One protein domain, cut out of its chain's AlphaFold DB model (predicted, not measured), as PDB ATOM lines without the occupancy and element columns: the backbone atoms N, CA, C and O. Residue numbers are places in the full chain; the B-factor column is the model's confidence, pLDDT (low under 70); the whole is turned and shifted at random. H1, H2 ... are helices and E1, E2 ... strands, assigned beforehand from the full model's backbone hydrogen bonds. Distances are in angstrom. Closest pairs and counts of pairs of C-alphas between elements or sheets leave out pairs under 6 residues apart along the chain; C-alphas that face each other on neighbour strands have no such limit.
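Overview. This is residues 7 to 19 and 161 to 265 of the 265 residues of an uncharacterized protein of Paenibacillus sp. TCA20 (UniProt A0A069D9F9). One strongly twisted sheet of five strands makes a wall, and the helices gather loosely on one side of it: H5 near its middle, H3 towards its E3 edge, H4 by its other end, H1 and H2 off the sheet on H5. Residues 10 to 19 run out past the other side, where there is no named helix. The printed part has 118 residues with E1, H1, E2, H2, H3, E3, H4, H5, E4 and E5 along the chain; the sheet, in order E1 E2 E4 E5 E3, is antiparallel throughout, and the class is mixed, helices and strands. It is compact, with a radius of gyration of the C-alphas of 14.1 A and spans of 40 by 34 by 25 A.

Along the chain. Find C-alpha 7 at (203.506, 213.085, 254.393), where E1, residues 7 to 9, begins. Beyond the cut, H1, residues 161 to 167, starts at C-alpha 161, (212.883, 229.036, 236.261). Read on through E2, residues 182 to 186, 13.0 A, and H2, residues 190 to 194, to H3, residues 200 to 213, the longest helix at 19.8 A. Then come E3, residues 218 to 222, 13.6 A; H4, residues 228 to 233; H5, residues 235 to 243, 12.9 A; and E4, residues 247 to 251, 13.3 A. E5, residues 258 to 264, 17.0 A, ends at C-alpha 264, (218.740, 212.235, 247.994).

Arrangement. Start at edge strand E1: N 9 and O 183 of E2 are 2.9 A apart, within hydrogen-bond range. Next, N 184 of E2 and O 249 of E4 are 2.8 A apart. E4 and E5 form a hairpin, with N 248 and O 262 at 2.8 A; N 219 of edge strand E3 and O 263 of E5 are also at 2.8 A. E3, H4, H5 and E4 make a split strand-helix-strand unit, two strands running the same way with E5 between them, and its crossover is right-handed. H3, H4 and H5 are on the sheet but only graze it, with residues 209 to 213, 228 to 232 and 237 to 241. H2 touches H5, closest at the C-alphas of Leu 193 and Lys 242, 5.7 A. H1 touches residues 201 to 205 of H3, closest at the C-alphas of Ser 161 and Glu 202, 6.6 A, only just about perpendicular at 70.3 degrees. H3 and H4 are apart. Every O i to N i+4 pair is within hydrogen-bond range in H1, H3 and H4; H5 has 4 of 5, and H2 has 0 of 1, with 1 of 2 O i to N i+3 pairs.

Size, cuts and confidence. The C-alphas farthest apart, those of His 178 and Gly 195, are 40.8 A apart. Residues 20 to 160 are not printed, and C-alphas 19 and 161 stand 31.3 A apart across the cut. Look for the long link from H1 to E2 at residues 168 to 181. Mean pLDDT of the printed part is 82.3, under 70 at residues 9 to 19 and 170 to 180.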
ATOM      1  N   PHE A   7     203.806 213.947 253.238       73.56
ATOM      2  CA  PHE A   7     203.506 213.085 254.393       73.56
ATOM      3  C   PHE A   7     204.616 213.110 255.439       73.56
ATOM      4  O   PHE A   7     205.777 212.870 255.104       73.56
ATOM      5  N   LYS A   8     204.243 213.334 256.706       71.56
ATOM      6  CA  LYS A   8     205.139 213.308 257.873       71.56
ATOM      7  C   LYS A   8     205.824 211.944 258.003       71.56
ATOM      8  O   LYS A   8     205.165 210.909 257.902       71.56
ATOM      9  N   THR A   9     207.131 211.933 258.256       63.31
ATOM     10  CA  THR A   9     207.896 210.707 258.517       63.31
ATOM     11  C   THR A   9     208.627 210.773 259.854       63.31
ATOM     12  O   THR A   9     209.167 211.806 260.231       63.31
ATOM     13  N   HIS A  10     208.707 209.640 260.558       51.62
ATOM     14  CA  HIS A  10     209.508 209.482 261.786       51.62
ATOM     15  C   HIS A  10     211.011 209.295 261.508       51.62
ATOM     16  O   HIS A  10     211.753 208.787 262.343       51.62
ATOM     17  N   SER A  11     211.469 209.615 260.296       47.03
ATOM     18  CA  SER A  11     212.823 209.288 259.863       47.03
ATOM     19  C   SER A  11     213.807 210.387 260.241       47.03
ATOM     20  O   SER A  11     213.706 211.497 259.721       47.03
ATOM     21  N   ASN A  12     214.834 210.029 261.008       50.62
ATOM     22  CA  ASN A  12     216.058 210.815 261.169       50.62
ATOM     23  C   ASN A  12     216.919 210.747 259.889       50.62
ATOM     24  O   ASN A  12     218.077 210.339 259.947       50.62
ATOM     25  N   LEU A  13     216.360 211.095 258.720       51.53
ATOM     26  CA  LEU A  13     217.059 211.025 257.422       51.53
ATOM     27  C   LEU A  13     218.397 211.790 257.439       51.53
ATOM     28  O   LEU A  13     219.311 211.432 256.707       51.53
ATOM     29  N   ILE A  14     218.521 212.787 258.318       48.25
ATOM     30  CA  ILE A  14     219.700 213.644 258.473       48.25
ATOM     31  C   ILE A  14     220.777 213.012 259.381       48.25
ATOM     32  O   ILE A  14     221.950 213.334 259.234       48.25
ATOM     33  N   ASN A  15     220.438 212.061 260.264       38.53
ATOM     34  CA  ASN A  15     221.400 211.536 261.251       38.53
ATOM     35  C   ASN A  15     222.262 210.366 260.746       38.53
ATOM     36  O   ASN A  15     223.212 209.995 261.425       38.53
ATOM     37  N   ASN A  16     221.954 209.784 259.580       33.94
ATOM     38  CA  ASN A  16     222.632 208.579 259.077       33.94
ATOM     39  C   ASN A  16     223.470 208.810 257.809       33.94
ATOM     40  O   ASN A  16     223.933 207.847 257.196       33.94
ATOM     41  N   ALA A  17     223.678 210.059 257.393       41.47
ATOM     42  CA  ALA A  17     224.623 210.350 256.326       41.47
ATOM     43  C   ALA A  17     226.048 210.271 256.884       41.47
ATOM     44  O   ALA A  17     226.607 211.262 257.346       41.47
ATOM     45  N   ASN A  18     226.636 209.074 256.854       37.19
ATOM     46  CA  ASN A  18     228.071 208.924 257.054       37.19
ATOM     47  C   ASN A  18     228.773 209.765 255.982       37.19
ATOM     48  O   ASN A  18     228.758 209.405 254.805       37.19
ATOM     49  N   GLN A  19     229.365 210.896 256.378       48.50
ATOM     50  CA  GLN A  19     230.329 211.574 255.524       48.50
ATOM     51  C   GLN A  19     231.452 210.575 255.275       48.50
ATOM     52  O   GLN A  19     232.160 210.176 256.200       48.50
ATOM     53  N   SER A 161     214.302 229.139 235.884       93.12
ATOM     54  CA  SER A 161     212.883 229.036 236.261       93.12
ATOM     55  C   SER A 161     212.659 228.318 237.596       93.12
ATOM     56  O   SER A 161     211.838 228.775 238.393       93.12
ATOM     57  N   PHE A 162     213.442 227.279 237.916       94.12
ATOM     58  CA  PHE A 162     213.397 226.646 239.237       94.12
ATOM     59  C   PHE A 162     213.747 227.648 240.337       94.12
ATOM     60  O   PHE A 162     213.002 227.808 241.301       94.12
ATOM     61  N   ILE A 163     214.852 228.374 240.170       93.44
ATOM     62  CA  ILE A 163     215.313 229.377 241.136       93.44
ATOM     63  C   ILE A 163     214.268 230.490 241.301       93.44
ATOM     64  O   ILE A 163     213.946 230.859 242.432       93.44
ATOM     65  N   LEU A 164     213.706 230.998 240.199       92.31
ATOM     66  CA  LEU A 164     212.639 232.002 240.220       92.31
ATOM     67  C   LEU A 164     211.418 231.498 240.991       92.31
ATOM     68  O   LEU A 164     210.939 232.187 241.895       92.31
ATOM     69  N   SER A 165     210.951 230.284 240.684       90.56
ATOM     70  CA  SER A 165     209.818 229.665 241.373       90.56
ATOM     71  C   SER A 165     210.094 229.584 242.872       90.56
ATOM     72  O   SER A 165     209.290 230.056 243.679       90.56
ATOM     73  N   PHE A 166     211.282 229.126 243.272       89.31
ATOM     74  CA  PHE A 166     211.623 228.966 244.685       89.31
ATOM     75  C   PHE A 166     211.757 230.302 245.429       89.31
ATOM     76  O   PHE A 166     211.575 230.348 246.647       89.31
ATOM     77  N   LEU A 167     212.060 231.392 244.716       86.94
ATOM     78  CA  LEU A 167     212.095 232.753 245.256       86.94
ATOM     79  C   LEU A 167     210.723 233.433 245.301       86.94
ATOM     80  O   LEU A 167     210.556 234.339 246.121       86.94
ATOM     81  N   SER A 168     209.769 232.987 244.474       79.31
ATOM     82  CA  SER A 168     208.476 233.647 244.219       79.31
ATOM     83  C   SER A 168     207.567 233.780 245.444       79.31
ATOM     84  O   SER A 168     206.621 234.570 245.442       79.31
ATOM     85  N   LYS A 169     207.815 232.989 246.493       72.50
ATOM     86  CA  LYS A 169     207.008 232.986 247.714       72.50
ATOM     87  C   LYS A 169     207.750 233.746 248.809       72.50
ATOM     88  O   LYS A 169     208.738 233.271 249.358       72.50
ATOM     89  N   ASP A 170     207.241 234.933 249.127       60.25
ATOM     90  CA  ASP A 170     207.829 235.864 250.103       60.25
ATOM     91  C   ASP A 170     207.037 235.916 251.421       60.25
ATOM     92  O   ASP A 170     206.894 236.952 252.061       60.25
ATOM     93  N   ARG A 171     206.405 234.800 251.801       59.81
ATOM     94  CA  ARG A 171     205.415 234.822 252.891       59.81
ATOM     95  C   ARG A 171     206.014 234.650 254.279       59.81
ATOM     96  O   ARG A 171     205.338 234.953 255.256       59.81
ATOM     97  N   TYR A 172     207.242 234.139 254.384       60.84
ATOM     98  CA  TYR A 172     207.801 233.725 255.667       60.84
ATOM     99  C   TYR A 172     209.314 233.930 255.739       60.84
ATOM    100  O   TYR A 172     210.045 233.672 254.782       60.84
ATOM    101  N   HIS A 173     209.782 234.353 256.913       65.50
ATOM    102  CA  HIS A 173     211.201 234.366 257.253       65.50
ATOM    103  C   HIS A 173     211.706 232.937 257.499       65.50
ATOM    104  O   HIS A 173     210.936 232.051 257.877       65.50
ATOM    105  N   LEU A 174     213.012 232.732 257.308       67.00
ATOM    106  CA  LEU A 174     213.709 231.535 257.780       67.00
ATOM    107  C   LEU A 174     213.402 231.325 259.266       67.00
ATOM    108  O   LEU A 174     213.566 232.250 260.063       67.00
ATOM    109  N   TYR A 175     212.948 230.130 259.640       59.19
ATOM    110  CA  TYR A 175     212.758 229.810 261.049       59.19
ATOM    111  C   TYR A 175     214.118 229.686 261.736       59.19
ATOM    112  O   TYR A 175     215.050 229.088 261.200       59.19
ATOM    113  N   GLU A 176     214.222 230.242 262.943       56.62
ATOM    114  CA  GLU A 176     215.403 230.068 263.782       56.62
ATOM    115  C   GLU A 176     215.616 228.574 264.078       56.62
ATOM    116  O   GLU A 176     214.668 227.813 264.308       56.62
ATOM    117  N   SER A 177     216.885 228.158 264.070       52.72
ATOM    118  CA  SER A 177     217.385 226.773 264.092       52.72
ATOM    119  C   SER A 177     217.012 225.931 265.324       52.72
ATOM    120  O   SER A 177     217.516 224.824 265.478       52.72
ATOM    121  N   HIS A 178     216.157 226.438 266.210       47.75
ATOM    122  CA  HIS A 178     215.818 225.834 267.502       47.75
ATOM    123  C   HIS A 178     214.419 225.196 267.528       47.75
ATOM    124  O   HIS A 178     213.981 224.720 268.572       47.75
ATOM    125  N   SER A 179     213.697 225.185 266.402       56.84
ATOM    126  CA  SER A 179     212.406 224.492 266.300       56.84
ATOM    127  C   SER A 179     212.590 223.022 265.910       56.84
ATOM    128  O   SER A 179     213.419 222.700 265.059       56.84
ATOM    129  N   ASN A 180     211.805 222.126 266.522       67.56
ATOM    130  CA  ASN A 180     211.735 220.711 266.148       67.56
ATOM    131  C   ASN A 180     211.210 220.592 264.709       67.56
ATOM    132  O   ASN A 180     210.001 220.560 264.477       67.56
ATOM    133  N   MET A 181     212.119 220.574 263.734       77.75
ATOM    134  CA  MET A 181     211.752 220.378 262.339       77.75
ATOM    135  C   MET A 181     211.374 218.922 262.094       77.75
ATOM    136  O   MET A 181     212.011 217.987 262.576       77.75
ATOM    137  N   ILE A 182     210.339 218.741 261.288       85.19
ATOM    138  CA  ILE A 182     209.806 217.450 260.893       85.19
ATOM    139  C   ILE A 182     210.050 217.250 259.411       85.19
ATOM    140  O   ILE A 182     209.908 218.168 258.603       85.19
ATOM    141  N   THR A 183     210.419 216.021 259.063       88.25
ATOM    142  CA  THR A 183     210.591 215.634 257.669       88.25
ATOM    143  C   THR A 183     209.260 215.213 257.068       88.25
ATOM    144  O   THR A 183     208.527 214.401 257.640       88.25
ATOM    145  N   TYR A 184     208.978 215.722 255.875       90.50
ATOM    146  CA  TYR A 184     207.856 215.303 255.061       90.50
ATOM    147  C   TYR A 184     208.337 214.800 253.700       90.50
ATOM    148  O   TYR A 184     209.115 215.471 253.035       90.50
ATOM    149  N   LYS A 185     207.867 213.637 253.246       91.94
ATOM    150  CA  LYS A 185     208.196 213.122 251.905       91.94
ATOM    151  C   LYS A 185     207.249 213.688 250.856       91.94
ATOM    152  O   LYS A 185     206.041 213.670 251.078       91.94
ATOM    153  N   TYR A 186     207.798 214.108 249.718       92.69
ATOM    154  CA  TYR A 186     207.042 214.539 248.545       92.69
ATOM    155  C   TYR A 186     206.729 213.346 247.642       92.69
ATOM    156  O   TYR A 186     207.623 212.576 247.284       92.69
ATOM    157  N   ARG A 187     205.453 213.165 247.300       89.12
ATOM    158  CA  ARG A 187     204.964 212.102 246.415       89.12
ATOM    159  C   ARG A 187     203.845 212.655 245.526       89.12
ATOM    160  O   ARG A 187     202.679 212.548 245.900       89.12
ATOM    161  N   PRO A 188     204.176 213.284 244.388       88.44
ATOM    162  CA  PRO A 188     203.166 213.729 243.436       88.44
ATOM    163  C   PRO A 188     202.561 212.543 242.675       88.44
ATOM    164  O   PRO A 188     203.125 211.443 242.651       88.44
ATOM    165  N   ASN A 189     201.419 212.776 242.025       86.00
ATOM    166  CA  ASN A 189     200.782 211.776 241.175       86.00
ATOM    167  C   ASN A 189     201.660 211.501 239.941       86.00
ATOM    168  O   ASN A 189     201.908 212.400 239.140       86.00
ATOM    169  N   ARG A 190     202.105 210.251 239.772       83.25
ATOM    170  CA  ARG A 190     202.999 209.846 238.676       83.25
ATOM    171  C   ARG A 190     202.388 210.021 237.290       83.25
ATOM    172  O   ARG A 190     203.122 210.357 236.366       83.25
ATOM    173  N   ASP A 191     201.077 209.850 237.157       84.06
ATOM    174  CA  ASP A 191     200.392 210.002 235.870       84.06
ATOM    175  C   ASP A 191     200.462 211.455 235.384       84.06
ATOM    176  O   ASP A 191     200.608 211.707 234.189       84.06
ATOM    177  N   GLN A 192     200.456 212.415 236.317       81.62
ATOM    178  CA  GLN A 192     200.619 213.836 236.004       81.62
ATOM    179  C   GLN A 192     202.042 214.160 235.528       81.62
ATOM    180  O   GLN A 192     202.209 215.052 234.708       81.62
ATOM    181  N   LEU A 193     203.063 213.415 235.971       86.31
ATOM    182  CA  LEU A 193     204.465 213.686 235.620       86.31
ATOM    183  C   LEU A 193     204.807 213.340 234.164       86.31
ATOM    184  O   LEU A 193     205.722 213.927 233.584       86.31
ATOM    185  N   MET A 194     204.103 212.372 233.572       81.12
ATOM    186  CA  MET A 194     204.414 211.850 232.234       81.12
ATOM    187  C   MET A 194     204.311 212.933 231.152       81.12
ATOM    188  O   MET A 194     205.151 212.972 230.256       81.12
ATOM    189  N   GLY A 195     203.331 213.834 231.272       84.88
ATOM    190  CA  GLY A 195     203.078 214.904 230.304       84.88
ATOM    191  C   GLY A 195     203.876 216.192 230.519       84.88
ATOM    192  O   GLY A 195     203.751 217.105 229.715       84.88
ATOM    193  N   ILE A 196     204.671 216.296 231.589       90.62
ATOM    194  CA  ILE A 196     205.371 217.544 231.921       90.62
ATOM    195  C   ILE A 196     206.661 217.655 231.115       90.62
ATOM    196  O   ILE A 196     207.534 216.784 231.196       90.62
ATOM    197  N   GLU A 197     206.806 218.740 230.369       92.25
ATOM    198  CA  GLU A 197     208.010 219.039 229.599       92.25
ATOM    199  C   GLU A 197     209.039 219.805 230.435       92.25
ATOM    200  O   GLU A 197     208.707 220.538 231.368       92.25
ATOM    201  N   VAL A 198     210.312 219.603 230.102       93.50
ATOM    202  CA  VAL A 198     211.456 220.272 230.723       93.50
ATOM    203  C   VAL A 198     212.251 220.905 229.592       93.50
ATOM    204  O   VAL A 198     212.677 220.198 228.677       93.50
ATOM    205  N   ASN A 199     212.424 222.224 229.632       93.94
ATOM    206  CA  ASN A 199     213.211 222.930 228.620       93.94
ATOM    207  C   ASN A 199     214.729 222.804 228.891       93.94
ATOM    208  O   ASN A 199     215.151 222.271 229.916       93.94
ATOM    209  N   GLU A 200     215.573 223.283 227.974       91.81
ATOM    210  CA  GLU A 200     217.036 223.156 228.100       91.81
ATOM    211  C   GLU A 200     217.608 223.866 229.339       91.81
ATOM    212  O   GLU A 200     218.533 223.367 229.985       91.81
ATOM    213  N   GLU A 201     217.041 225.015 229.701       90.69
ATOM    214  CA  GLU A 201     217.471 225.796 230.859       90.69
ATOM    215  C   GLU A 201     217.148 225.061 232.168       90.69
ATOM    216  O   GLU A 201     217.988 224.923 233.059       90.69
ATOM    217  N   GLU A 202     215.938 224.520 232.266       95.00
ATOM    218  CA  GLU A 202     215.481 223.671 233.364       95.00
ATOM    219  C   GLU A 202     216.326 222.400 233.470       95.00
ATOM    220  O   GLU A 202     216.745 222.004 234.563       95.00
ATOM    221  N   LEU A 203     216.649 221.787 232.331       95.31
ATOM    222  CA  LEU A 203     217.482 220.595 232.281       95.31
ATOM    223  C   LEU A 203     218.900 220.870 232.804       95.31
ATOM    224  O   LEU A 203     219.469 220.016 233.482       95.31
ATOM    225  N   SER A 204     219.455 222.062 232.565       93.12
ATOM    226  CA  SER A 204     220.749 222.477 233.129       93.12
ATOM    227  C   SER A 204     220.743 222.456 234.665       93.12
ATOM    228  O   SER A 204     221.657 221.907 235.289       93.12
ATOM    229  N   PHE A 205     219.672 222.955 235.290       95.00
ATOM    230  CA  PHE A 205     219.499 222.900 236.745       95.00
ATOM    231  C   PHE A 205     219.366 221.462 237.256       95.00
ATOM    232  O   PHE A 205     220.065 221.065 238.188       95.00
ATOM    233  N   ILE A 206     218.538 220.642 236.610       96.06
ATOM    234  CA  ILE A 206     218.376 219.224 236.962       96.06
ATOM    235  C   ILE A 206     219.709 218.470 236.854       96.06
ATOM    236  O   ILE A 206     220.078 217.722 237.761       96.06
ATOM    237  N   ASN A 207     220.474 218.698 235.785       94.50
ATOM    238  CA  ASN A 207     221.785 218.081 235.587       94.50
ATOM    239  C   ASN A 207     222.789 218.501 236.666       94.50
ATOM    240  O   ASN A 207     223.587 217.673 237.109       94.50
ATOM    241  N   SER A 208     222.729 219.752 237.132       91.94
ATOM    242  CA  SER A 208     223.556 220.212 238.254       91.94
ATOM    243  C   SER A 208     223.251 219.450 239.551       91.94
ATOM    244  O   SER A 208     224.174 219.059 240.266       91.94
ATOM    245  N   ILE A 209     221.976 219.134 239.813       93.44
ATOM    246  CA  ILE A 209     221.573 218.317 240.965       93.44
ATOM    247  C   ILE A 209     222.063 216.877 240.793       93.44
ATOM    248  O   ILE A 209     222.640 216.326 241.726       93.44
ATOM    249  N   TYR A 210     221.896 216.271 239.610       93.38
ATOM    250  CA  TYR A 210     222.430 214.930 239.343       93.38
ATOM    251  C   TYR A 210     223.934 214.858 239.597       93.38
ATOM    252  O   TYR A 210     224.391 213.956 240.292       93.38
ATOM    253  N   LYS A 211     224.692 215.830 239.081       88.75
ATOM    254  CA  LYS A 211     226.137 215.932 239.305       88.75
ATOM    255  C   LYS A 211     226.474 216.075 240.789       88.75
ATOM    256  O   LYS A 211     227.443 215.482 241.237       88.75
ATOM    257  N   HIS A 212     225.692 216.820 241.566       87.31
ATOM    258  CA  HIS A 212     225.902 216.880 243.013       87.31
ATOM    259  C   HIS A 212     225.657 215.517 243.672       87.31
ATOM    260  O   HIS A 212     226.450 215.064 244.493       87.31
ATOM    261  N   LEU A 213     224.584 214.829 243.279       89.31
ATOM    262  CA  LEU A 213     224.203 213.537 243.842       89.31
ATOM    263  C   LEU A 213     225.148 212.388 243.453       89.31
ATOM    264  O   LEU A 213     225.137 211.354 244.114       89.31
ATOM    265  N   THR A 214     225.992 212.531 242.428       87.81
ATOM    266  CA  THR A 214     227.072 211.556 242.188       87.81
ATOM    267  C   THR A 214     228.238 211.709 243.167       87.81
ATOM    268  O   THR A 214     229.022 210.775 243.313       87.81
ATOM    269  N   LEU A 215     228.349 212.860 243.842       83.31
ATOM    270  CA  LEU A 215     229.456 213.207 244.742       83.31
ATOM    271  C   LEU A 215     229.035 213.215 246.220       83.31
ATOM    272  O   LEU A 215     229.858 212.961 247.098       83.31
ATOM    273  N   ALA A 216     227.753 213.460 246.499       81.56
ATOM    274  CA  ALA A 216     227.180 213.509 247.837       81.56
ATOM    275  C   ALA A 216     225.873 212.698 247.926       81.56
ATOM    276  O   ALA A 216     225.116 212.623 246.960       81.56
ATOM    277  N   PRO A 217     225.550 212.111 249.094       83.38
ATOM    278  CA  PRO A 217     224.351 211.283 249.252       83.38
ATOM    279  C   PRO A 217     223.035 212.073 249.156       83.38
ATOM    280  O   PRO A 217     221.975 211.483 248.932       83.38
ATOM    281  N   TYR A 218     223.089 213.390 249.356       88.38
ATOM    282  CA  TYR A 218     221.950 214.291 249.262       88.38
ATOM    283  C   TYR A 218     222.405 215.713 248.936       88.38
ATOM    284  O   TYR A 218     223.533 216.094 249.239       88.38
ATOM    285  N   ILE A 219     221.483 216.509 248.402       88.62
ATOM    286  CA  ILE A 219     221.561 217.967 248.355       88.62
ATOM    287  C   ILE A 219     220.443 218.541 249.224       88.62
ATOM    288  O   ILE A 219     219.311 218.052 249.208       88.62
ATOM    289  N   MET A 220     220.766 219.567 250.001       89.44
ATOM    290  CA  MET A 220     219.815 220.288 250.840       89.44
ATOM    291  C   MET A 220     219.920 221.769 250.527       89.44
ATOM    292  O   MET A 220     221.022 222.307 250.432       89.44
ATOM    293  N   PHE A 221     218.778 222.425 250.377       88.44
ATOM    294  CA  PHE A 221     218.738 223.851 250.111       88.44
ATOM    295  C   PHE A 221     217.498 224.493 250.713       88.44
ATOM    296  O   PHE A 221     216.465 223.844 250.890       88.44
ATOM    297  N   TYR A 222     217.598 225.780 251.042       87.50
ATOM    298  CA  TYR A 222     216.457 226.556 251.509       87.50
ATOM    299  C   TYR A 222     215.333 226.512 250.485       87.50
ATOM    300  O   TYR A 222     215.574 226.735 249.310       87.50
ATOM    301  N   PHE A 223     214.118 226.244 250.948       89.50
ATOM    302  CA  PHE A 223     212.893 226.256 250.160       89.50
ATOM    303  C   PHE A 223     211.795 226.767 251.086       89.50
ATOM    304  O   PHE A 223     211.149 225.997 251.797       89.50
ATOM    305  N   VAL A 224     211.684 228.087 251.200       86.44
ATOM    306  CA  VAL A 224     211.047 228.732 252.355       86.44
ATOM    307  C   VAL A 224     209.641 229.201 252.011       86.44
ATOM    308  O   VAL A 224     209.437 229.913 251.033       86.44
ATOM    309  N   GLY A 225     208.683 228.855 252.867       85.38
ATOM    310  CA  GLY A 225     207.383 229.515 252.920       85.38
ATOM    311  C   GLY A 225     206.288 228.926 252.035       85.38
ATOM    312  O   GLY A 225     205.221 229.531 251.943       85.38
ATOM    313  N   TRP A 226     206.517 227.769 251.414       89.94
ATOM    314  CA  TRP A 226     205.501 227.096 250.613       89.94
ATOM    315  C   TRP A 226     204.564 226.271 251.492       89.94
ATOM    316  O   TRP A 226     204.994 225.528 252.377       89.94
ATOM    317  N   THR A 227     203.271 226.384 251.210       90.25
ATOM    318  CA  THR A 227     202.206 225.585 251.823       90.25
ATOM    319  C   THR A 227     202.019 224.242 251.109       90.25
ATOM    320  O   THR A 227     202.547 224.016 250.019       90.25
ATOM    321  N   GLU A 228     201.234 223.335 251.700       90.06
ATOM    322  CA  GLU A 228     200.963 222.015 251.104       90.06
ATOM    323  C   GLU A 228     200.240 222.137 249.750       90.06
ATOM    324  O   GLU A 228     200.518 221.370 248.832       90.06
ATOM    325  N   GLU A 229     199.341 223.116 249.609       89.75
ATOM    326  CA  GLU A 229     198.632 223.398 248.354       89.75
ATOM    327  C   GLU A 229     199.586 223.819 247.237       89.75
ATOM    328  O   GLU A 229     199.492 223.344 246.106       89.75
ATOM    329  N   GLU A 230     200.538 224.689 247.558       91.75
ATOM    330  CA  GLU A 230     201.505 225.188 246.583       91.75
ATOM    331  C   GLU A 230     202.491 224.098 246.184       91.75
ATOM    332  O   GLU A 230     202.785 223.945 245.005       91.75
ATOM    333  N   VAL A 231     202.946 223.284 247.141       91.75
ATOM    334  CA  VAL A 231     203.782 222.114 246.842       91.75
ATOM    335  C   VAL A 231     203.052 221.121 245.935       91.75
ATOM    336  O   VAL A 231     203.655 220.515 245.049       91.75
ATOM    337  N   ARG A 232     201.741 220.959 246.134       89.56
ATOM    338  CA  ARG A 232     200.898 220.073 245.327       89.56
ATOM    339  C   ARG A 232     200.679 220.589 243.907       89.56
ATOM    340  O   ARG A 232     200.712 219.785 242.978       89.56
ATOM    341  N   THR A 233     200.471 221.890 243.740       89.75
ATOM    342  CA  THR A 233     200.141 222.503 242.441       89.75
ATOM    343  C   THR A 233     201.357 223.019 241.667       89.75
ATOM    344  O   THR A 233     201.210 223.412 240.515       89.75
ATOM    345  N   SER A 234     202.552 222.995 242.263       91.62
ATOM    346  CA  SER A 234     203.796 223.428 241.618       91.62
ATOM    347  C   SER A 234     204.178 222.557 240.430       91.62
ATOM    348  O   SER A 234     204.511 221.382 240.598       91.62
ATOM    349  N   GLU A 235     204.247 223.167 239.253       92.56
ATOM    350  CA  GLU A 235     204.825 222.521 238.079       92.56
ATOM    351  C   GLU A 235     206.330 222.278 238.272       92.56
ATOM    352  O   GLU A 235     206.811 221.191 237.973       92.56
ATOM    353  N   GLU A 236     207.082 223.218 238.862       92.94
ATOM    354  CA  GLU A 236     208.525 223.042 239.081       92.94
ATOM    355  C   GLU A 236     208.839 221.876 240.031       92.94
ATOM    356  O   GLU A 236     209.724 221.068 239.761       92.94
ATOM    357  N   LEU A 237     208.103 221.701 241.130       94.00
ATOM    358  CA  LEU A 237     208.332 220.536 241.993       94.00
ATOM    359  C   LEU A 237     207.959 219.227 241.299       94.00
ATOM    360  O   LEU A 237     208.644 218.221 241.490       94.00
ATOM    361  N   GLN A 238     206.921 219.231 240.463       94.38
ATOM    362  CA  GLN A 238     206.571 218.072 239.650       94.38
ATOM    363  C   GLN A 238     207.665 217.772 238.609       94.38
ATOM    364  O   GLN A 238     208.062 216.612 238.477       94.38
ATOM    365  N   LYS A 239     208.242 218.792 237.954       95.44
ATOM    366  CA  LYS A 239     209.426 218.652 237.087       95.44
ATOM    367  C   LYS A 239     210.596 218.036 237.849       95.44
ATOM    368  O   LYS A 239     211.180 217.068 237.374       95.44
ATOM    369  N   LEU A 240     210.904 218.508 239.060       94.75
ATOM    370  CA  LEU A 240     211.935 217.874 239.891       94.75
ATOM    371  C   LEU A 240     211.592 216.413 240.209       94.75
ATOM    372  O   LEU A 240     212.447 215.545 240.052       94.75
ATOM    373  N   ALA A 241     210.356 216.106 240.604       93.94
ATOM    374  CA  ALA A 241     209.945 214.742 240.942       93.94
ATOM    375  C   ALA A 241     209.891 213.780 239.750       93.94
ATOM    376  O   ALA A 241     209.993 212.567 239.944       93.94
ATOM    377  N   LYS A 242     209.770 214.295 238.521       94.06
ATOM    378  CA  LYS A 242     209.930 213.502 237.297       94.06
ATOM    379  C   LYS A 242     211.344 212.922 237.187       94.06
ATOM    380  O   LYS A 242     211.503 211.810 236.690       94.06
ATOM    381  N   HIS A 243     212.351 213.645 237.676       94.00
ATOM    382  CA  HIS A 243     213.754 213.233 237.621       94.00
ATOM    383  C   HIS A 243     214.254 212.626 238.941       94.00
ATOM    384  O   HIS A 243     215.081 211.721 238.921       94.00
ATOM    385  N   PHE A 244     213.722 213.052 240.087       93.69
ATOM    386  CA  PHE A 244     214.169 212.606 241.405       93.69
ATOM    387  C   PHE A 244     213.024 211.964 242.193       93.69
ATOM    388  O   PHE A 244     212.078 212.620 242.620       93.69
ATOM    389  N   ASN A 245     213.131 210.662 242.455       88.62
ATOM    390  CA  ASN A 245     212.095 209.887 243.156       88.62
ATOM    391  C   ASN A 245     212.119 210.042 244.694       88.62
ATOM    392  O   ASN A 245     211.236 209.532 245.390       88.62
ATOM    393  N   LYS A 246     213.139 210.720 245.224       92.44
ATOM    394  CA  LYS A 246     213.438 210.872 246.648       92.44
ATOM    395  C   LYS A 246     213.598 212.354 246.976       92.44
ATOM    396  O   LYS A 246     214.701 212.885 247.059       92.44
ATOM    397  N   ILE A 247     212.453 213.006 247.164       94.75
ATOM    398  CA  ILE A 247     212.351 214.411 247.565       94.75
ATOM    399  C   ILE A 247     211.675 214.484 248.935       94.75
ATOM    400  O   ILE A 247     210.672 213.808 249.198       94.75
ATOM    401  N   ALA A 248     212.232 215.292 249.828       93.88
ATOM    402  CA  ALA A 248     211.672 215.563 251.141       93.88
ATOM    403  C   ALA A 248     211.759 217.050 251.488       93.88
ATOM    404  O   ALA A 248     212.592 217.781 250.967       93.88
ATOM    405  N   PHE A 249     210.903 217.478 252.403       92.44
ATOM    406  CA  PHE A 249     210.869 218.819 252.955       92.44
ATOM    407  C   PHE A 249     211.123 218.768 254.454       92.44
ATOM    408  O   PHE A 249     210.616 217.877 255.137       92.44
ATOM    409  N   LEU A 250     211.843 219.757 254.971       89.31
ATOM    410  CA  LEU A 250     211.808 220.088 256.391       89.31
ATOM    411  C   LEU A 250     210.775 221.181 256.623       89.31
ATOM    412  O   LEU A 250     210.708 222.159 255.872       89.31
ATOM    413  N   SER A 251     209.962 220.991 257.654       86.94
ATOM    414  CA  SER A 251     208.877 221.893 258.016       86.94
ATOM    415  C   SER A 251     208.610 221.856 259.522       86.94
ATOM    416  O   SER A 251     209.205 221.050 260.236       86.94
ATOM    417  N   LYS A 252     207.734 222.729 260.021       78.25
ATOM    418  CA  LYS A 252     207.286 222.696 261.415       78.25
ATOM    419  C   LYS A 252     206.367 221.502 261.676       78.25
ATOM    420  O   LYS A 252     205.804 220.914 260.758       78.25
ATOM    421  N   GLU A 253     206.232 221.142 262.950       77.00
ATOM    422  CA  GLU A 253     205.388 220.028 263.387       77.00
ATOM    423  C   GLU A 253     203.882 220.314 263.303       77.00
ATOM    424  O   GLU A 253     203.105 219.424 262.955       77.00
ATOM    425  N   ASP A 254     203.483 221.534 263.651       80.44
ATOM    426  CA  ASP A 254     202.097 221.978 263.803       80.44
ATOM    427  C   ASP A 254     201.418 222.278 262.460       80.44
ATOM    428  O   ASP A 254     200.238 221.976 262.276       80.44
ATOM    429  N   GLN A 255     202.168 222.826 261.505       82.81
ATOM    430  CA  GLN A 255     201.685 223.147 260.169       82.81
ATOM    431  C   GLN A 255     202.777 222.932 259.119       82.81
ATOM    432  O   GLN A 255     203.917 223.369 259.291       82.81
ATOM    433  N   PHE A 256     202.404 222.341 257.976       87.25
ATOM    434  CA  PHE A 256     203.308 222.283 256.833       87.25
ATOM    435  C   PHE A 256     203.502 223.678 256.216       87.25
ATOM    436  O   PHE A 256     202.633 224.211 255.523       87.25
ATOM    437  N   VAL A 257     204.680 224.234 256.472       88.31
ATOM    438  CA  VAL A 257     205.290 225.383 255.797       88.31
ATOM    439  C   VAL A 257     206.748 225.038 255.521       88.31
ATOM    440  O   VAL A 257     207.522 224.791 256.452       88.31
ATOM    441  N   SER A 258     207.130 224.960 254.252       88.44
ATOM    442  CA  SER A 258     208.460 224.499 253.861       88.44
ATOM    443  C   SER A 258     209.578 225.402 254.405       88.44
ATOM    444  O   SER A 258     209.418 226.622 254.516       88.44
ATOM    445  N   GLN A 259     210.717 224.802 254.748       87.19
ATOM    446  CA  GLN A 259     211.950 225.511 255.120       87.19
ATOM    447  C   GLN A 259     213.136 225.092 254.272       87.19
ATOM    448  O   GLN A 259     213.885 225.934 253.781       87.19
ATOM    449  N   MET A 260     213.303 223.786 254.107       89.25
ATOM    450  CA  MET A 260     214.358 223.206 253.293       89.25
ATOM    451  C   MET A 260     213.766 222.118 252.417       89.25
ATOM    452  O   MET A 260     212.844 221.416 252.837       89.25
ATOM    453  N   LEU A 261     214.323 221.975 251.222       93.19
ATOM    454  CA  LEU A 261     214.096 220.848 250.339       93.19
ATOM    455  C   LEU A 261     215.354 219.976 250.351       93.19
ATOM    456  O   LEU A 261     216.476 220.481 250.344       93.19
ATOM    457  N   ILE A 262     215.152 218.663 250.403       94.12
ATOM    458  CA  ILE A 262     216.195 217.642 250.384       94.12
ATOM    459  C   ILE A 262     215.924 216.725 249.195       94.12
ATOM    460  O   ILE A 262     214.837 216.150 249.098       94.12
ATOM    461  N   ILE A 263     216.917 216.547 248.329       94.44
ATOM    462  CA  ILE A 263     216.916 215.527 247.274       94.44
ATOM    463  C   ILE A 263     218.045 214.554 247.591       94.44
ATOM    464  O   ILE A 263     219.143 214.993 247.917       94.44
ATOM    465  N   TYR A 264     217.779 213.253 247.558       90.44
ATOM    466  CA  TYR A 264     218.740 212.235 247.994       90.44
ATOM    467  C   TYR A 264     218.669 210.973 247.139       90.44
ATOM    468  O   TYR A 264     217.649 210.711 246.504       90.44
ATOM    469  N   ASN A 265     219.754 210.194 247.138       82.88
ATOM    470  CA  ASN A 265     219.844 208.939 246.383       82.88
ATOM    471  C   ASN A 265     219.171 207.748 247.055       82.88
ATOM    472  O   ASN A 265     218.952 207.706 248.291       82.88
TER     473      ASN A 265